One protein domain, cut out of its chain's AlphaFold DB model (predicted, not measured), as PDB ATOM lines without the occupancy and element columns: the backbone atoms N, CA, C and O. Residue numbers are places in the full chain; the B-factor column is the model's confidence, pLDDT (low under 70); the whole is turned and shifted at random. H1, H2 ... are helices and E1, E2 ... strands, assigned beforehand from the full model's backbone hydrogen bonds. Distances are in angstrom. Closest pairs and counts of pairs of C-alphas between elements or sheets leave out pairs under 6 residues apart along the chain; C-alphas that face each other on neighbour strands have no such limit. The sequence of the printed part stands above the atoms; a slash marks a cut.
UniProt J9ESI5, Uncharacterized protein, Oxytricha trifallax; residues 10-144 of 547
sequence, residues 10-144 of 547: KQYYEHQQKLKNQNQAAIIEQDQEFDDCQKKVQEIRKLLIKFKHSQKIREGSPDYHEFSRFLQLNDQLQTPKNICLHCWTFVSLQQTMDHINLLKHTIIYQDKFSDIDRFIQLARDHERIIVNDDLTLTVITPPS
ATOM      1  N   LYS A  10      17.491-161.333 -39.629       94.56
ATOM      2  CA  LYS A  10      17.589-160.287 -40.657       94.56
ATOM      3  C   LYS A  10      16.253-159.576 -40.900       94.56
ATOM      4  O   LYS A  10      16.210-158.345 -40.966       94.56
ATOM      5  N   GLN A  11      15.147-160.320 -40.978       91.94
ATOM      6  CA  GLN A  11      13.809-159.733 -41.126       91.94
ATOM      7  C   GLN A  11      13.406-158.879 -39.915       91.94
ATOM      8  O   GLN A  11      12.785-157.823 -40.081       91.94
ATOM      9  N   TYR A  12      13.777-159.299 -38.703       93.19
ATOM     10  CA  TYR A  12      13.527-158.537 -37.483       93.19
ATOM     11  C   TYR A  12      14.293-157.207 -37.470       93.19
ATOM     12  O   TYR A  12      13.692-156.156 -37.220       93.19
ATOM     13  N   TYR A  13      15.585-157.225 -37.817       95.06
ATOM     14  CA  TYR A  13      16.407-156.015 -37.917       95.06
ATOM     15  C   TYR A  13      15.899-155.051 -38.997       95.06
ATOM     16  O   TYR A  13      15.742-153.856 -38.730       95.06
ATOM     17  N   GLU A  14      15.537-155.548 -40.183       95.50
ATOM     18  CA  GLU A  14      14.949-154.711 -41.237       95.50
ATOM     19  C   GLU A  14      13.622-154.070 -40.800       95.50
ATOM     20  O   GLU A  14      13.339-152.910 -41.122       95.50
ATOM     21  N   HIS A  15      12.791-154.801 -40.055       93.38
ATOM     22  CA  HIS A  15      11.534-154.277 -39.530       93.38
ATOM     23  C   HIS A  15      11.763-153.205 -38.449       93.38
ATOM     24  O   HIS A  15      11.134-152.142 -38.495       93.38
ATOM     25  N   GLN A  16      12.697-153.435 -37.522       93.62
ATOM     26  CA  GLN A  16      13.144-152.450 -36.525       93.62
ATOM     27  C   GLN A  16      13.649-151.162 -37.194       93.62
ATOM     28  O   GLN A  16      13.247-150.060 -36.812       93.62
ATOM     29  N   GLN A  17      14.464-151.281 -38.243       94.31
ATOM     30  CA  GLN A  17      15.012-150.129 -38.957       94.31
ATOM     31  C   GLN A  17      13.932-149.356 -39.729       94.31
ATOM     32  O   GLN A  17      13.892-148.126 -39.679       94.31
ATOM     33  N   LYS A  18      12.970-150.055 -40.347       94.25
ATOM     34  CA  LYS A  18      11.789-149.422 -40.964       94.25
ATOM     35  C   LYS A  18      10.939-148.654 -39.948       94.25
ATOM     36  O   LYS A  18      10.427-147.586 -40.283       94.25
ATOM     37  N   LEU A  19      10.782-149.163 -38.722       91.12
ATOM     38  CA  LEU A  19      10.063-148.460 -37.654       91.12
ATOM     39  C   LEU A  19      10.817-147.215 -37.172       91.12
ATOM     40  O   LEU A  19      10.191-146.167 -37.011       91.12
ATOM     41  N   LYS A  20      12.144-147.296 -37.001       90.94
ATOM     42  CA  LYS A  20      12.981-146.135 -36.650       90.94
ATOM     43  C   LYS A  20      12.866-145.028 -37.702       90.94
ATOM     44  O   LYS A  20      12.539-143.900 -37.346       90.94
ATOM     45  N   ASN A  21      12.991-145.372 -38.985       92.06
ATOM     46  CA  ASN A  21      12.877-144.402 -40.079       92.06
ATOM     47  C   ASN A  21      11.472-143.774 -40.160       92.06
ATOM     48  O   ASN A  21      11.341-142.583 -40.425       92.06
ATOM     49  N   GLN A  22      10.407-144.546 -39.901       90.38
ATOM     50  CA  GLN A  22       9.042-144.000 -39.857       90.38
ATOM     51  C   GLN A  22       8.820-143.043 -38.684       90.38
ATOM     52  O   GLN A  22       8.128-142.042 -38.852       90.38
ATOM     53  N   ASN A  23       9.380-143.342 -37.512       88.00
ATOM     54  CA  ASN A  23       9.277-142.455 -36.355       88.00
ATOM     55  C   ASN A  23      10.085-141.172 -36.569       88.00
ATOM     56  O   ASN A  23       9.592-140.099 -36.250       88.00
ATOM     57  N   GLN A  24      11.278-141.267 -37.161       90.38
ATOM     58  CA  GLN A  24      12.100-140.100 -37.476       90.38
ATOM     59  C   GLN A  24      11.416-139.179 -38.496       90.38
ATOM     60  O   GLN A  24      11.367-137.974 -38.286       90.38
ATOM     61  N   ALA A  25      10.800-139.739 -39.543       89.19
ATOM     62  CA  ALA A  25      10.012-138.954 -40.496       89.19
ATOM     63  C   ALA A  25       8.814-138.249 -39.832       89.19
ATOM     64  O   ALA A  25       8.536-137.097 -40.145       89.19
ATOM     65  N   ALA A  26       8.133-138.909 -38.889       86.12
ATOM     66  CA  ALA A  26       7.019-138.304 -38.159       86.12
ATOM     67  C   ALA A  26       7.459-137.161 -37.227       86.12
ATOM     68  O   ALA A  26       6.708-136.208 -37.054       86.12
ATOM     69  N   ILE A  27       8.658-137.248 -36.641       87.62
ATOM     70  CA  ILE A  27       9.236-136.166 -35.829       87.62
ATOM     71  C   ILE A  27       9.562-134.962 -36.721       87.62
ATOM     72  O   ILE A  27       9.138-133.857 -36.414       87.62
ATOM     73  N   ILE A  28      10.195-135.188 -37.878       90.62
ATOM     74  CA  ILE A  28      10.510-134.117 -38.841       90.62
ATOM     75  C   ILE A  28       9.236-133.409 -39.333       90.62
ATOM     76  O   ILE A  28       9.219-132.186 -39.435       90.62
ATOM     77  N   GLU A  29       8.158-134.153 -39.615       89.44
ATOM     78  CA  GLU A  29       6.863-133.555 -39.985       89.44
ATOM     79  C   GLU A  29       6.282-132.694 -38.846       89.44
ATOM     80  O   GLU A  29       5.755-131.615 -39.110       89.44
ATOM     81  N   GLN A  30       6.408-133.125 -37.586       81.69
ATOM     82  CA  GLN A  30       5.940-132.345 -36.433       81.69
ATOM     83  C   GLN A  30       6.756-131.070 -36.210       81.69
ATOM     84  O   GLN A  30       6.171-130.023 -35.931       81.69
ATOM     85  N   ASP A  31       8.076-131.142 -36.368       84.81
ATOM     86  CA  ASP A  31       8.958-129.982 -36.225       84.81
ATOM     87  C   ASP A  31       8.682-128.946 -37.328       84.81
ATOM     88  O   ASP A  31       8.579-127.751 -37.051       84.81
ATOM     89  N   GLN A  32       8.437-129.395 -38.567       89.50
ATOM     90  CA  GLN A  32       8.026-128.511 -39.666       89.50
ATOM     91  C   GLN A  32       6.667-127.843 -39.410       89.50
ATOM     92  O   GLN A  32       6.526-126.637 -39.617       89.50
ATOM     93  N   GLU A  33       5.666-128.593 -38.931       81.25
ATOM     94  CA  GLU A  33       4.360-128.023 -38.572       81.25
ATOM     95  C   GLU A  33       4.478-126.984 -37.442       81.25
ATOM     96  O   GLU A  33       3.772-125.967 -37.445       81.25
ATOM     97  N   PHE A  34       5.376-127.216 -36.483       78.44
ATOM     98  CA  PHE A  34       5.639-126.292 -35.387       78.44
ATOM     99  C   PHE A  34       6.314-125.001 -35.866       78.44
ATOM    100  O   PHE A  34       5.854-123.911 -35.511       78.44
ATOM    101  N   ASP A  35       7.331-125.103 -36.721       85.94
ATOM    102  CA  ASP A  35       8.014-123.947 -37.313       85.94
ATOM    103  C   ASP A  35       7.069-123.097 -38.172       85.94
ATOM    104  O   ASP A  35       7.064-121.864 -38.077       85.94
ATOM    105  N   ASP A  36       6.212-123.733 -38.972       83.69
ATOM    106  CA  ASP A  36       5.197-123.035 -39.763       83.69
ATOM    107  C   ASP A  36       4.171-122.327 -38.868       83.69
ATOM    108  O   ASP A  36       3.762-121.195 -39.150       83.69
ATOM    109  N   CYS A  37       3.783-122.947 -37.750       80.06
ATOM    110  CA  CYS A  37       2.923-122.319 -36.753       80.06
ATOM    111  C   CYS A  37       3.599-121.094 -36.115       80.06
ATOM    112  O   CYS A  37       2.984-120.027 -36.021       80.06
ATOM    113  N   GLN A  38       4.880-121.194 -35.742       78.56
ATOM    114  CA  GLN A  38       5.628-120.066 -35.188       78.56
ATOM    115  C   GLN A  38       5.742-118.903 -36.176       78.56
ATOM    116  O   GLN A  38       5.507-117.753 -35.791       78.56
ATOM    117  N   LYS A  39       6.034-119.181 -37.453       88.94
ATOM    118  CA  LYS A  39       6.084-118.156 -38.508       88.94
ATOM    119  C   LYS A  39       4.747-117.431 -38.646       88.94
ATOM    120  O   LYS A  39       4.727-116.201 -38.648       88.94
ATOM    121  N   LYS A  40       3.629-118.167 -38.659       85.31
ATOM    122  CA  LYS A  40       2.278-117.576 -38.689       85.31
ATOM    123  C   LYS A  40       2.007-116.698 -37.467       85.31
ATOM    124  O   LYS A  40       1.473-115.601 -37.606       85.31
ATOM    125  N   VAL A  41       2.398-117.137 -36.269       78.38
ATOM    126  CA  VAL A  41       2.235-116.343 -35.038       78.38
ATOM    127  C   VAL A  41       3.058-115.053 -35.090       78.38
ATOM    128  O   VAL A  41       2.554-113.993 -34.717       78.38
ATOM    129  N   GLN A  42       4.303-115.114 -35.563       83.75
ATOM    130  CA  GLN A  42       5.144-113.925 -35.730       83.75
ATOM    131  C   GLN A  42       4.564-112.955 -36.765       83.75
ATOM    132  O   GLN A  42       4.574-111.744 -36.546       83.75
ATOM    133  N   GLU A  43       4.024-113.472 -37.865       91.56
ATOM    134  CA  GLU A  43       3.369-112.673 -38.897       91.56
ATOM    135  C   GLU A  43       2.120-111.957 -38.363       91.56
ATOM    136  O   GLU A  43       1.978-110.746 -38.528       91.56
ATOM    137  N   ILE A  44       1.272-112.668 -37.616       83.44
ATOM    138  CA  ILE A  44       0.095-112.093 -36.950       83.44
ATOM    139  C   ILE A  44       0.499-110.983 -35.976       83.44
ATOM    140  O   ILE A  44      -0.151-109.941 -35.938       83.44
ATOM    141  N   ARG A  45       1.586-111.163 -35.212       78.94
ATOM    142  CA  ARG A  45       2.106-110.117 -34.312       78.94
ATOM    143  C   ARG A  45       2.526-108.864 -35.078       78.94
ATOM    144  O   ARG A  45       2.199-107.764 -34.643       78.94
ATOM    145  N   LYS A  46       3.214-109.017 -36.214       90.25
ATOM    146  CA  LYS A  46       3.615-107.884 -37.066       90.25
ATOM    147  C   LYS A  46       2.396-107.122 -37.592       90.25
ATOM    148  O   LYS A  46       2.362-105.899 -37.487       90.25
ATOM    149  N   LEU A  47       1.384-107.839 -38.082       88.56
ATOM    150  CA  LEU A  47       0.153-107.236 -38.604       88.56
ATOM    151  C   LEU A  47      -0.675-106.559 -37.496       88.56
ATOM    152  O   LEU A  47      -1.143-105.442 -37.689       88.56
ATOM    153  N   LEU A  48      -0.773-107.162 -36.305       82.75
ATOM    154  CA  LEU A  48      -1.419-106.546 -35.134       82.75
ATOM    155  C   LEU A  48      -0.777-105.216 -34.746       82.75
ATOM    156  O   LEU A  48      -1.485-104.260 -34.449       82.75
ATOM    157  N   ILE A  49       0.557-105.152 -34.734       85.75
ATOM    158  CA  ILE A  49       1.277-103.913 -34.416       85.75
ATOM    159  C   ILE A  49       1.004-102.858 -35.492       85.75
ATOM    160  O   ILE A  49       0.747-101.704 -35.148       85.75
ATOM    161  N   LYS A  50       1.002-103.250 -36.775       89.25
ATOM    162  CA  LYS A  50       0.734-102.344 -37.899       89.25
ATOM    163  C   LYS A  50      -0.664-101.719 -37.818       89.25
ATOM    164  O   LYS A  50      -0.785-100.509 -37.984       89.25
ATOM    165  N   PHE A  51      -1.687-102.515 -37.507       85.25
ATOM    166  CA  PHE A  51      -3.088-102.071 -37.437       85.25
ATOM    167  C   PHE A  51      -3.549-101.662 -36.029       85.25
ATOM    168  O   PHE A  51      -4.742-101.487 -35.793       85.25
ATOM    169  N   LYS A  52      -2.621-101.487 -35.079       79.81
ATOM    170  CA  LYS A  52      -2.937-101.084 -33.697       79.81
ATOM    171  C   LYS A  52      -3.537 -99.677 -33.607       79.81
ATOM    172  O   LYS A  52      -4.266 -99.378 -32.665       79.81
ATOM    173  N   HIS A  53      -3.193 -98.804 -34.547       78.00
ATOM    174  CA  HIS A  53      -3.656 -97.421 -34.592       78.00
ATOM    175  C   HIS A  53      -4.688 -97.255 -35.707       78.00
ATOM    176  O   HIS A  53      -4.525 -97.848 -36.771       78.00
ATOM    177  N   SER A  54      -5.720 -96.436 -35.473       69.62
ATOM    178  CA  SER A  54      -6.717 -96.078 -36.490       69.62
ATOM    179  C   SER A  54      -6.036 -95.637 -37.789       69.62
ATOM    180  O   SER A  54      -5.366 -94.603 -37.831       69.62
ATOM    181  N   GLN A  55      -6.241 -96.412 -38.851       82.38
ATOM    182  CA  GLN A  55      -5.798 -96.116 -40.208       82.38
ATOM    183  C   GLN A  55      -7.012 -96.160 -41.137       82.38
ATOM    184  O   GLN A  55      -7.916 -96.979 -40.965       82.38
ATOM    185  N   LYS A  56      -7.036 -95.262 -42.124       84.69
ATOM    186  CA  LYS A  56      -8.000 -95.324 -43.225       84.69
ATOM    187  C   LYS A  56      -7.455 -96.298 -44.261       84.69
ATOM    188  O   LYS A  56      -6.441 -96.009 -44.889       84.69
ATOM    189  N   ILE A  57      -8.105 -97.446 -44.417       89.19
ATOM    190  CA  ILE A  57      -7.685 -98.495 -45.348       89.19
ATOM    191  C   ILE A  57      -8.607 -98.436 -46.564       89.19
ATOM    192  O   ILE A  57      -9.815 -98.633 -46.451       89.19
ATOM    193  N   ARG A  58      -8.046 -98.155 -47.741       85.88
ATOM    194  CA  ARG A  58      -8.801 -98.143 -49.001       85.88
ATOM    195  C   ARG A  58      -8.950 -99.556 -49.546       85.88
ATOM    196  O   ARG A  58      -7.950-100.271 -49.624       85.88
ATOM    197  N   GLU A  59     -10.156 -99.951 -49.942       83.56
ATOM    198  CA  GLU A  59     -10.388-101.255 -50.567       83.56
ATOM    199  C   GLU A  59      -9.495-101.441 -51.812       83.56
ATOM    200  O   GLU A  59      -9.315-100.520 -52.612       83.56
ATOM    201  N   GLY A  60      -8.846-102.605 -51.923       85.00
ATOM    202  CA  GLY A  60      -7.876-102.911 -52.987       85.00
ATOM    203  C   GLY A  60      -6.468-102.321 -52.809       85.00
ATOM    204  O   GLY A  60      -5.596-102.560 -53.642       85.00
ATOM    205  N   SER A  61      -6.205-101.566 -51.736       92.19
ATOM    206  CA  SER A  61      -4.843-101.113 -51.411       92.19
ATOM    207  C   SER A  61      -3.952-102.260 -50.895       92.19
ATOM    208  O   SER A  61      -4.462-103.271 -50.401       92.19
ATOM    209  N   PRO A  62      -2.611-102.119 -50.933       93.69
ATOM    210  CA  PRO A  62      -1.706-103.080 -50.298       93.69
ATOM    211  C   PRO A  62      -2.028-103.307 -48.813       93.69
ATOM    212  O   PRO A  62      -2.035-104.446 -48.349       93.69
ATOM    213  N   ASP A  63      -2.393-102.243 -48.092       90.50
ATOM    214  CA  ASP A  63      -2.792-102.323 -46.683       90.50
ATOM    215  C   ASP A  63      -4.099-103.105 -46.495       90.50
ATOM    216  O   ASP A  63      -4.231-103.853 -45.528       90.50
ATOM    217  N   TYR A  64      -5.041-103.013 -47.441       90.50
ATOM    218  CA  TYR A  64      -6.255-103.834 -47.436       90.50
ATOM    219  C   TYR A  64      -5.937-105.322 -47.598       90.50
ATOM    220  O   TYR A  64      -6.505-106.156 -46.892       90.50
ATOM    221  N   HIS A  65      -4.997-105.677 -48.476       91.25
ATOM    222  CA  HIS A  65      -4.572-107.068 -48.635       91.25
ATOM    223  C   HIS A  65      -3.854-107.604 -47.395       91.25
ATOM    224  O   HIS A  65      -4.100-108.740 -46.991       91.25
ATOM    225  N   GLU A  66      -3.009-106.794 -46.758       93.62
ATOM    226  CA  GLU A  66      -2.374-107.158 -45.489       93.62
ATOM    227  C   GLU A  66      -3.390-107.306 -44.350       93.62
ATOM    228  O   GLU A  66      -3.290-108.243 -43.557       93.62
ATOM    229  N   PHE A  67      -4.405-106.441 -44.298       87.94
ATOM    230  CA  PHE A  67      -5.503-106.541 -43.338       87.94
ATOM    231  C   PHE A  67      -6.371-107.785 -43.584       87.94
ATOM    232  O   PHE A  67      -6.672-108.537 -42.659       87.94
ATOM    233  N   SER A  68      -6.710-108.077 -44.840       88.31
ATOM    234  CA  SER A  68      -7.427-109.300 -45.219       88.31
ATOM    235  C   SER A  68      -6.623-110.555 -44.855       88.31
ATOM    236  O   SER A  68      -7.147-111.495 -44.255       88.31
ATOM    237  N   ARG A  69      -5.310-110.544 -45.121       90.94
ATOM    238  CA  ARG A  69      -4.383-111.615 -44.739       90.94
ATOM    239  C   ARG A  69      -4.292-111.783 -43.224       90.94
ATOM    240  O   ARG A  69      -4.257-112.915 -42.749       90.94
ATOM    241  N   PHE A  70      -4.300-110.692 -42.462       88.00
ATOM    242  CA  PHE A  70      -4.368-110.727 -41.002       88.00
ATOM    243  C   PHE A  70      -5.628-111.449 -40.505       88.00
ATOM    244  O   PHE A  70      -5.520-112.353 -39.672       88.00
ATOM    245  N   LEU A  71      -6.800-111.115 -41.057       81.12
ATOM    246  CA  LEU A  71      -8.062-111.778 -40.713       81.12
ATOM    247  C   LEU A  71      -8.026-113.280 -41.049       81.12
ATOM    248  O   LEU A  71      -8.384-114.105 -40.209       81.12
ATOM    249  N   GLN A  72      -7.520-113.649 -42.231       83.56
ATOM    250  CA  GLN A  72      -7.394-115.050 -42.659       83.56
ATOM    251  C   GLN A  72      -6.417-115.860 -41.797       83.56
ATOM    252  O   GLN A  72      -6.706-116.995 -41.419       83.56
ATOM    253  N   LEU A  73      -5.241-115.299 -41.492       82.75
ATOM    254  CA  LEU A  73      -4.241-115.957 -40.648       82.75
ATOM    255  C   LEU A  73      -4.766-116.169 -39.231       82.75
ATOM    256  O   LEU A  73      -4.478-117.197 -38.617       82.75
ATOM    257  N   ASN A  74      -5.553-115.221 -38.725       69.44
ATOM    258  CA  ASN A  74      -6.166-115.364 -37.422       69.44
ATOM    259  C   ASN A  74      -7.228-116.475 -37.387       69.44
ATOM    260  O   ASN A  74      -7.267-117.223 -36.413       69.44
ATOM    261  N   ASP A  75      -8.026-116.640 -38.447       70.06
ATOM    262  CA  ASP A  75      -9.015-117.725 -38.531       70.06
ATOM    263  C   ASP A  75      -8.363-119.126 -38.502       70.06
ATOM    264  O   ASP A  75      -8.911-120.080 -37.951       70.06
ATOM    265  N   GLN A  76      -7.131-119.248 -39.016       70.75
ATOM    266  CA  GLN A  76      -6.373-120.507 -39.030       70.75
ATOM    267  C   GLN A  76      -5.753-120.904 -37.680       70.75
ATOM    268  O   GLN A  76      -5.361-122.067 -37.515       70.75
ATOM    269  N   LEU A  77      -5.618-119.987 -36.716       62.97
ATOM    270  CA  LEU A  77      -5.102-120.337 -35.393       62.97
ATOM    271  C   LEU A  77      -6.186-121.105 -34.620       62.97
ATOM    272  O   LEU A  77      -7.157-120.524 -34.157       62.97
ATOM    273  N   GLN A  78      -5.992-122.418 -34.444       54.53
ATOM    274  CA  GLN A  78      -6.940-123.395 -33.866       54.53
ATOM    275  C   GLN A  78      -7.430-123.130 -32.425       54.53
ATOM    276  O   GLN A  78      -8.146-123.951 -31.851       54.53
ATOM    277  N   THR A  79      -7.061-122.012 -31.812       58.41
ATOM    278  CA  THR A  79      -7.651-121.575 -30.547       58.41
ATOM    279  C   THR A  79      -8.814-120.647 -30.866       58.41
ATOM    280  O   THR A  79      -8.547-119.608 -31.470       58.41
ATOM    281  N   PRO A  80     -10.057-120.959 -30.455       53.44
ATOM    282  CA  PRO A  80     -11.182-120.071 -30.676       53.44
ATOM    283  C   PRO A  80     -10.919-118.741 -29.982       53.44
ATOM    284  O   PRO A  80     -10.979-118.639 -28.756       53.44
ATOM    285  N   LYS A  81     -10.533-117.746 -30.774       66.44
ATOM    286  CA  LYS A  81     -10.232-116.405 -30.298       66.44
ATOM    287  C   LYS A  81     -11.441-115.553 -30.608       66.44
ATOM    288  O   LYS A  81     -11.717-115.239 -31.763       66.44
ATOM    289  N   ASN A  82     -12.170-115.207 -29.557       84.12
ATOM    290  CA  ASN A  82     -13.257-114.258 -29.680       84.12
ATOM    291  C   ASN A  82     -12.647-112.860 -29.847       84.12
ATOM    292  O   ASN A  82     -11.596-112.564 -29.271       84.12
ATOM    293  N   ILE A  83     -13.270-112.008 -30.653       84.38
ATOM    294  CA  ILE A  83     -12.805-110.634 -30.862       84.38
ATOM    295  C   ILE A  83     -13.621-109.726 -29.960       84.38
ATOM    296  O   ILE A  83     -14.844-109.652 -30.083       84.38
ATOM    297  N   CYS A  84     -12.947-109.011 -29.065       89.19
ATOM    298  CA  CYS A  84     -13.572-107.923 -28.331       89.19
ATOM    299  C   CYS A  84     -13.635-106.686 -29.236       89.19
ATOM    300  O   CYS A  84     -12.597-106.098 -29.536       89.19
ATOM    301  N   LEU A  85     -14.836-106.251 -29.630       83.69
ATOM    302  CA  LEU A  85     -15.018-105.064 -30.483       83.69
ATOM    303  C   LEU A  85     -14.642-103.757 -29.782       83.69
ATOM    304  O   LEU A  85     -14.377-102.753 -30.434       83.69
ATOM    305  N   HIS A  86     -14.632-103.766 -28.450       83.19
ATOM    306  CA  HIS A  86     -14.244-102.611 -27.647       83.19
ATOM    307  C   HIS A  86     -12.731-102.505 -27.484       83.19
ATOM    308  O   HIS A  86     -12.194-101.411 -27.484       83.19
ATOM    309  N   CYS A  87     -12.019-103.622 -27.362       84.06
ATOM    310  CA  CYS A  87     -10.566-103.587 -27.184       84.06
ATOM    311  C   CYS A  87      -9.808-103.731 -28.501       84.06
ATOM    312  O   CYS A  87      -8.606-103.490 -28.528       84.06
ATOM    313  N   TRP A  88     -10.481-104.174 -29.569       80.50
ATOM    314  CA  TRP A  88      -9.839-104.621 -30.806       80.50
ATOM    315  C   TRP A  88      -8.752-105.682 -30.561       80.50
ATOM    316  O   TRP A  88      -7.770-105.796 -31.290       80.50
ATOM    317  N   THR A  89      -8.942-106.496 -29.518       81.00
ATOM    318  CA  THR A  89      -8.032-107.577 -29.144       81.00
ATOM    319  C   THR A  89      -8.723-108.925 -29.212       81.00
ATOM    320  O   THR A  89      -9.913-109.077 -28.915       81.00
ATOM    321  N   PHE A  90      -7.936-109.931 -29.584       80.81
ATOM    322  CA  PHE A  90      -8.321-111.317 -29.402       80.81
ATOM    323  C   PHE A  90      -8.290-111.655 -27.924       80.81
ATOM    324  O   PHE A  90      -7.257-111.518 -27.270       80.81
ATOM    325  N   VAL A  91      -9.420-112.132 -27.429       85.12
ATOM    326  CA  VAL A  91      -9.571-112.563 -26.049       85.12
ATOM    327  C   VAL A  91      -9.713-114.075 -26.001       85.12
ATOM    328  O   VAL A  91     -10.407-114.697 -26.809       85.12
ATOM    329  N   SER A  92      -9.020-114.678 -25.040       83.06
ATOM    330  CA  SER A  92      -9.235-116.080 -24.686       83.06
ATOM    331  C   SER A  92     -10.656-116.293 -24.150       83.06
ATOM    332  O   SER A  92     -11.346-115.342 -23.773       83.06
ATOM    333  N   LEU A  93     -11.103-117.548 -24.072       81.44
ATOM    334  CA  LEU A  93     -12.419-117.878 -23.515       81.44
ATOM    335  C   LEU A  93     -12.587-117.378 -22.068       81.44
ATOM    336  O   LEU A  93     -13.668-116.927 -21.706       81.44
ATOM    337  N   GLN A  94     -11.519-117.404 -21.264       83.25
ATOM    338  CA  GLN A  94     -11.551-116.873 -19.900       83.25
ATOM    339  C   GLN A  94     -11.723-115.347 -19.909       83.25
ATOM    340  O   GLN A  94     -12.672-114.832 -19.327       83.25
ATOM    341  N   GLN A  95     -10.884-114.638 -20.669       86.00
ATOM    342  CA  GLN A  95     -10.966-113.177 -20.817       86.00
ATOM    343  C   GLN A  95     -12.287-112.719 -21.444       86.00
ATOM    344  O   GLN A  95     -12.738-111.607 -21.195       86.00
ATOM    345  N   THR A  96     -12.928-113.573 -22.245       88.94
ATOM    346  CA  THR A  96     -14.257-113.316 -22.813       88.94
ATOM    347  C   THR A  96     -15.282-113.091 -21.705       88.94
ATOM    348  O   THR A  96     -16.076-112.157 -21.787       88.94
ATOM    349  N   MET A  97     -15.252-113.915 -20.654       87.25
ATOM    350  CA  MET A  97     -16.170-113.774 -19.524       87.25
ATOM    351  C   MET A  97     -15.902-112.486 -18.751       87.25
ATOM    352  O   MET A  97     -16.848-111.780 -18.423       87.25
ATOM    353  N   ASP A  98     -14.635-112.135 -18.536       88.81
ATOM    354  CA  ASP A  98     -14.265-110.895 -17.846       88.81
ATOM    355  C   ASP A  98     -14.702-109.663 -18.647       88.81
ATOM    356  O   ASP A  98     -15.323-108.742 -18.119       88.81
ATOM    357  N   HIS A  99     -14.464-109.674 -19.957       89.88
ATOM    358  CA  HIS A  99     -14.861-108.593 -20.852       89.88
ATOM    359  C   HIS A  99     -16.388-108.421 -20.912       89.88
ATOM    360  O   HIS A  99     -16.860-107.287 -20.882       89.88
ATOM    361  N   ILE A 100     -17.167-109.507 -20.944       88.38
ATOM    362  CA  ILE A 100     -18.640-109.434 -20.932       88.38
ATOM    363  C   ILE A 100     -19.154-108.989 -19.561       88.38
ATOM    364  O   ILE A 100     -19.986-108.088 -19.464       88.38
ATOM    365  N   ASN A 101     -18.685-109.629 -18.491       87.06
ATOM    366  CA  ASN A 101     -19.297-109.489 -17.175       87.06
ATOM    367  C   ASN A 101     -18.847-108.215 -16.463       87.06
ATOM    368  O   ASN A 101     -19.703-107.514 -15.917       87.06
ATOM    369  N   LEU A 102     -17.544-107.917 -16.503       88.75
ATOM    370  CA  LEU A 102     -16.933-106.795 -15.788       88.75
ATOM    371  C   LEU A 102     -16.933-105.527 -16.635       88.75
ATOM    372  O   LEU A 102     -17.374-104.482 -16.172       88.75
ATOM    373  N   LEU A 103     -16.471-105.624 -17.885       87.44
ATOM    374  CA  LEU A 103     -16.263-104.449 -18.740       87.44
ATOM    375  C   LEU A 103     -17.468-104.117 -19.626       87.44
ATOM    376  O   LEU A 103     -17.468-103.090 -20.299       87.44
ATOM    377  N   LYS A 104     -18.490-104.984 -19.649       89.25
ATOM    378  CA  LYS A 104     -19.668-104.864 -20.528       89.25
ATOM    379  C   LYS A 104     -19.296-104.706 -22.006       89.25
ATOM    380  O   LYS A 104     -20.012-104.082 -22.783       89.25
ATOM    381  N   HIS A 105     -18.173-105.289 -22.410       90.81
ATOM    382  CA  HIS A 105     -17.698-105.241 -23.779       90.81
ATOM    383  C   HIS A 105     -18.473-106.208 -24.672       90.81
ATOM    384  O   HIS A 105     -18.698-107.368 -24.329       90.81
ATOM    385  N   THR A 106     -18.781-105.752 -25.884       86.00
ATOM    386  CA  THR A 106     -19.308-106.622 -26.935       86.00
ATOM    387  C   THR A 106     -18.212-107.507 -27.509       86.00
ATOM    388  O   THR A 106     -17.164-107.020 -27.950       86.00
ATOM    389  N   ILE A 107     -18.485-108.808 -27.548       88.69
ATOM    390  CA  ILE A 107     -17.567-109.815 -28.068       88.69
ATOM    391  C   ILE A 107     -18.232-110.585 -29.200       88.69
ATOM    392  O   ILE A 107     -19.343-111.095 -29.045       88.69
ATOM    393  N   ILE A 108     -17.522-110.711 -30.320       84.56
ATOM    394  CA  ILE A 108     -17.924-111.599 -31.404       84.56
ATOM    395  C   ILE A 108     -17.188-112.930 -31.248       84.56
ATOM    396  O   ILE A 108     -15.957-112.985 -31.202       84.56
ATOM    397  N   TYR A 109     -17.960-114.007 -31.169       83.62
ATOM    398  CA  TYR A 109     -17.440-115.368 -31.145       83.62
ATOM    399  C   TYR A 109     -17.043-115.824 -32.553       83.62
ATOM    400  O   TYR A 109     -17.740-115.501 -33.514       83.62
ATOM    401  N   GLN A 110     -15.939-116.569 -32.678       76.62
ATOM    402  CA  GLN A 110     -15.379-116.986 -33.978       76.62
ATOM    403  C   GLN A 110     -16.378-117.747 -34.859       76.62
ATOM    404  O   GLN A 110     -16.410-117.576 -36.074       76.62
ATOM    405  N   ASP A 111     -17.255-118.536 -34.244       72.00
ATOM    406  CA  ASP A 111     -18.315-119.277 -34.926       72.00
ATOM    407  C   ASP A 111     -19.368-118.376 -35.597       72.00
ATOM    408  O   ASP A 111     -20.085-118.831 -36.491       72.00
ATOM    409  N   LYS A 112     -19.460-117.098 -35.207       67.25
ATOM    410  CA  LYS A 112     -20.451-116.146 -35.726       67.25
ATOM    411  C   LYS A 112     -19.962-115.288 -36.894       67.25
ATOM    412  O   LYS A 112     -20.811-114.698 -37.560       67.25
ATOM    413  N   PHE A 113     -18.659-115.228 -37.178       69.38
ATOM    414  CA  PHE A 113     -18.094-114.410 -38.266       69.38
ATOM    415  C   PHE A 113     -17.233-115.214 -39.243       69.38
ATOM    416  O   PHE A 113     -16.224-114.729 -39.733       69.38
ATOM    417  N   SER A 114     -17.667-116.423 -39.599       63.81
ATOM    418  CA  SER A 114     -17.001-117.271 -40.604       63.81
ATOM    419  C   SER A 114     -16.786-116.619 -41.984       63.81
ATOM    420  O   SER A 114     -16.203-117.252 -42.857       63.81
ATOM    421  N   ASP A 115     -17.296-115.406 -42.202       73.94
ATOM    422  CA  ASP A 115     -17.148-114.624 -43.422       73.94
ATOM    423  C   ASP A 115     -16.739-113.179 -43.086       73.94
ATOM    424  O   ASP A 115     -17.240-112.589 -42.120       73.94
ATOM    425  N   ILE A 116     -15.838-112.616 -43.895       76.75
ATOM    426  CA  ILE A 116     -15.281-111.265 -43.733       76.75
ATOM    427  C   ILE A 116     -16.398-110.224 -43.827       76.75
ATOM    428  O   ILE A 116     -16.450-109.310 -43.006       76.75
ATOM    429  N   ASP A 117     -17.345-110.407 -44.747       80.62
ATOM    430  CA  ASP A 117     -18.469-109.484 -44.933       80.62
ATOM    431  C   ASP A 117     -19.344-109.403 -43.679       80.62
ATOM    432  O   ASP A 117     -19.780-108.329 -43.259       80.62
ATOM    433  N   ARG A 118     -19.541-110.544 -43.009       79.69
ATOM    434  CA  ARG A 118     -20.311-110.614 -41.767       79.69
ATOM    435  C   ARG A 118     -19.578-109.956 -40.602       79.69
ATOM    436  O   ARG A 118     -20.223-109.331 -39.762       79.69
ATOM    437  N   PHE A 119     -18.251-110.078 -40.551       81.94
ATOM    438  CA  PHE A 119     -17.435-109.342 -39.586       81.94
ATOM    439  C   PHE A 119     -17.534-107.829 -39.812       81.94
ATOM    440  O   PHE A 119     -17.781-107.095 -38.858       81.94
ATOM    441  N   ILE A 120     -17.390-107.369 -41.061       83.00
ATOM    442  CA  ILE A 120     -17.485-105.946 -41.418       83.00
ATOM    443  C   ILE A 120     -18.864-105.397 -41.051       83.00
ATOM    444  O   ILE A 120     -18.944-104.331 -40.443       83.00
ATOM    445  N   GLN A 121     -19.937-106.134 -41.349       83.75
ATOM    446  CA  GLN A 121     -21.293-105.721 -40.991       83.75
ATOM    447  C   GLN A 121     -21.468-105.600 -39.471       83.75
ATOM    448  O   GLN A 121     -21.916-104.563 -39.001       83.75
ATOM    449  N   LEU A 122     -21.031-106.594 -38.690       82.12
ATOM    450  CA  LEU A 122     -21.105-106.526 -37.226       82.12
ATOM    451  C   LEU A 122     -20.255-105.382 -36.655       82.12
ATOM    452  O   LEU A 122     -20.669-104.699 -35.724       82.12
ATOM    453  N   ALA A 123     -19.064-105.149 -37.203       82.62
ATOM    454  CA  ALA A 123     -18.216-104.041 -36.781       82.62
ATOM    455  C   ALA A 123     -18.829-102.671 -37.134       82.62
ATOM    456  O   ALA A 123     -18.645-101.716 -36.376       82.62
ATOM    457  N   ARG A 124     -19.579-102.581 -38.241       85.12
ATOM    458  CA  ARG A 124     -20.366-101.402 -38.627       85.12
ATOM    459  C   ARG A 124     -21.551-101.187 -37.682       85.12
ATOM    460  O   ARG A 124     -21.723-100.072 -37.205       85.12
ATOM    461  N   ASP A 125     -22.300-102.240 -37.353       82.88
ATOM    462  CA  ASP A 125     -23.446-102.183 -36.427       82.88
ATOM    463  C   ASP A 125     -23.036-101.707 -35.018       82.88
ATOM    464  O   ASP A 125     -23.849-101.176 -34.266       82.88
ATOM    465  N   HIS A 126     -21.757-101.872 -34.664       81.62
ATOM    466  CA  HIS A 126     -21.161-101.401 -33.411       81.62
ATOM    467  C   HIS A 126     -20.341-100.108 -33.547       81.62
ATOM    468  O   HIS A 126     -19.555 -99.796 -32.651       81.62
ATOM    469  N   GLU A 127     -20.479 -99.383 -34.663       84.69
ATOM    470  CA  GLU A 127     -19.809 -98.098 -34.926       84.69
ATOM    471  C   GLU A 127     -18.274 -98.165 -34.807       84.69
ATOM    472  O   GLU A 127     -17.600 -97.185 -34.496       84.69
ATOM    473  N   ARG A 128     -17.676 -99.342 -35.040       81.31
ATOM    474  CA  ARG A 128     -16.214 -99.533 -35.002       81.31
ATOM    475  C   ARG A 128     -15.563 -99.383 -36.361       81.31
ATOM    476  O   ARG A 128     -14.358 -99.154 -36.430       81.31
ATOM    477  N   ILE A 129     -16.333 -99.515 -37.431       84.38
ATOM    478  CA  ILE A 129     -15.874 -99.278 -38.793       84.38
ATOM    479  C   ILE A 129     -16.873 -98.347 -39.468       84.38
ATOM    480  O   ILE A 129     -18.057 -98.664 -39.556       84.38
ATOM    481  N   ILE A 130     -16.379 -97.220 -39.971       85.25
ATOM    482  CA  ILE A 130     -17.124 -96.371 -40.900       85.25
ATOM    483  C   ILE A 130     -16.698 -96.781 -42.298       85.25
ATOM    484  O   ILE A 130     -15.510 -96.770 -42.623       85.25
ATOM    485  N   VAL A 131     -17.668 -97.159 -43.116       84.94
ATOM    486  CA  VAL A 131     -17.448 -97.384 -44.542       84.94
ATOM    487  C   VAL A 131     -17.857 -96.102 -45.239       84.94
ATOM    488  O   VAL A 131     -19.028 -95.737 -45.196       84.94
ATOM    489  N   ASN A 132     -16.884 -95.404 -45.805       85.31
ATOM    490  CA  ASN A 132     -17.115 -94.166 -46.532       85.31
ATOM    491  C   ASN A 132     -17.627 -94.473 -47.952       85.31
ATOM    492  O   ASN A 132     -17.395 -95.563 -48.484       85.31
ATOM    493  N   ASP A 133     -18.275 -93.493 -48.588       83.94
ATOM    494  CA  ASP A 133     -18.841 -93.620 -49.944       83.94
ATOM    495  C   ASP A 133     -17.787 -93.915 -51.028       83.94
ATOM    496  O   ASP A 133     -18.103 -94.415 -52.105       83.94
ATOM    497  N   ASP A 134     -16.514 -93.644 -50.740       81.12
ATOM    498  CA  ASP A 134     -15.366 -93.925 -51.604       81.12
ATOM    499  C   ASP A 134     -14.794 -95.348 -51.433       81.12
ATOM    500  O   ASP A 134     -13.682 -95.627 -51.895       81.12
ATOM    501  N   LEU A 135     -15.540 -96.242 -50.769       76.75
ATOM    502  CA  LEU A 135     -15.129 -97.609 -50.422       76.75
ATOM    503  C   LEU A 135     -13.881 -97.656 -49.520       76.75
ATOM    504  O   LEU A 135     -13.138 -98.641 -49.496       76.75
ATOM    505  N   THR A 136     -13.614 -96.593 -48.755       78.38
ATOM    506  CA  THR A 136     -12.591 -96.633 -47.704       78.38
ATOM    507  C   THR A 136     -13.183 -97.073 -46.368       78.38
ATOM    508  O   THR A 136     -14.236 -96.605 -45.936       78.38
ATOM    509  N   LEU A 137     -12.483 -97.980 -45.685       80.31
ATOM    510  CA  LEU A 137     -12.805 -98.424 -44.334       80.31
ATOM    511  C   LEU A 137     -12.010 -97.578 -43.339       80.31
ATOM    512  O   LEU A 137     -10.778 -97.606 -43.316       80.31
ATOM    513  N   THR A 138     -12.708 -96.825 -42.496       81.25
ATOM    514  CA  THR A 138     -12.110 -96.111 -41.363       81.25
ATOM    515  C   THR A 138     -12.357 -96.922 -40.101       81.25
ATOM    516  O   THR A 138     -13.487 -97.003 -39.624       81.25
ATOM    517  N   VAL A 139     -11.304 -97.542 -39.564       79.12
ATOM    518  CA  VAL A 139     -11.385 -98.298 -38.309       79.12
ATOM    519  C   VAL A 139     -11.293 -97.322 -37.139       79.12
ATOM    520  O   VAL A 139     -10.242 -96.729 -36.906       79.12
ATOM    521  N   ILE A 140     -12.380 -97.162 -36.388       77.44
ATOM    522  CA  ILE A 140     -12.408 -96.331 -35.186       77.44
ATOM    523  C   ILE A 140     -11.825 -97.141 -34.024       77.44
ATOM    524  O   ILE A 140     -12.512 -97.953 -33.397       77.44
ATOM    525  N   THR A 141     -10.550 -96.915 -33.705       66.12
ATOM    526  CA  THR A 141     -10.002 -97.363 -32.418       66.12
ATOM    527  C   THR A 141     -10.609 -96.517 -31.301       66.12
ATOM    528  O   THR A 141     -10.541 -95.288 -31.389       66.12
ATOM    529  N   PRO A 142     -11.179 -97.129 -30.248       61.75
ATOM    530  CA  PRO A 142     -11.613 -96.366 -29.093       61.75
ATOM    531  C   PRO A 142     -10.422 -95.600 -28.508       61.75
ATOM    532  O   PRO A 142      -9.296 -96.115 -28.539       61.75
ATOM    533  N   PRO A 143     -10.643 -94.386 -27.976       59.25
ATOM    534  CA  PRO A 143      -9.606 -93.702 -27.221       59.25
ATOM    535  C   PRO A 143      -9.171 -94.650 -26.106       59.25
ATOM    536  O   PRO A 143     -10.017 -95.187 -25.389       59.25
ATOM    537  N   SER A 144      -7.867 -94.926 -26.013       48.62
ATOM    538  CA  SER A 144      -7.319 -95.755 -24.942       48.62
ATOM    539  C   SER A 144      -7.884 -95.242 -23.624       48.62
ATOM    540  O   SER A 144      -7.681 -94.071 -23.300       48.62
TER     541      SER A 144
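AT A GLANCE: This is residues 10 to 144 of the 547 residues of an uncharacterized protein of Oxytricha trifallax (UniProt J9ESI5). A long helix, H1, sticks out as an arm with its residues 10 to 36, and its other end runs into a compact body. In the body H2 packs on residues 40 to 48 of H1, the small sheet of E1, E5 and E4 is grazed by H2 and H4, and H3 packs on the hairpin of E2 and E3, apart from that sheet. The printed part has 135 residues, with four named helices and five named strands in the order H1 E1 H2 E2 E3 H3 H4 E4 E5; both sheets, E1 - E5 - E4 and E2 - E3, are antiparallel, and the class is mostly helix. The whole is only just loose, close to extended, with a radius of gyration of the C-alphas of 21.0 A, and spans 76 by 38 by 24 A.

HOW THE PARTS SIT: H1, residues 10 to 50, touches H2, residues 62 to 76, with its residues 40 to 48 alone; the closest C-alphas, those of Ile 44 and Phe 70, are 6.2 A apart. The two run opposite ways at a steep tilt of 45 degrees. E1, residues 56 to 58, is the antiparallel neighbour of E5, residues 136 to 139, with N 57 and O 137 within hydrogen-bond range at 2.9 A. H2 only grazes this sheet, with its residues 63 to 67; its closest C-alphas to E1 are those of Tyr 64 and Ile 57, 5.9 A apart. E2, residues 82 to 84, and E3, residues 89 to 91, form a hairpin, with N 91 and O 82 at 2.9 A. H3, residues 93 to 101, comes closest to E2 at the C-alphas of Thr 96 and Asn 82, 7.0 A apart. H4, residues 116 to 125, is close to H2 but not clearly touching, with the C-alphas of Ile 116 and Leu 71 7.8 A apart. H4 only grazes the sheet, with its residues 120 to 124. E4, residues 129 to 131, forms a hairpin with E5, with N 138 and O 130 at 2.8 A. Every O i to N i+4 pair is within hydrogen-bond range in H1, H2 and H4; in H3 4 of 5 are.

IN THESE COORDINATES: H1 begins at C-alpha 10, (17.589, -160.287, -40.657), and measures 60.4 A. H2 measures 21.3 A, H4 14.2 A and H3 12.6 A. E5, the longest strand, measures 9.6 A and ends at C-alpha 139, (-11.385, -98.298, -38.309).

THE WHOLE: The C-alphas farthest apart, those of Lys 10 and Asp 133, are 76.5 A apart. Without residues 10 to 36 the body spans 38 by 32 by 26 A. The printed part has no cut. The link from H3 to H4, 14 residues, is long; residues 107 to 108 in it pair antiparallel with residues 83 to 84 of E2. The pLDDT is under 70 at residues 54, 74, 77 to 81, 112 to 114 and 141 to 144.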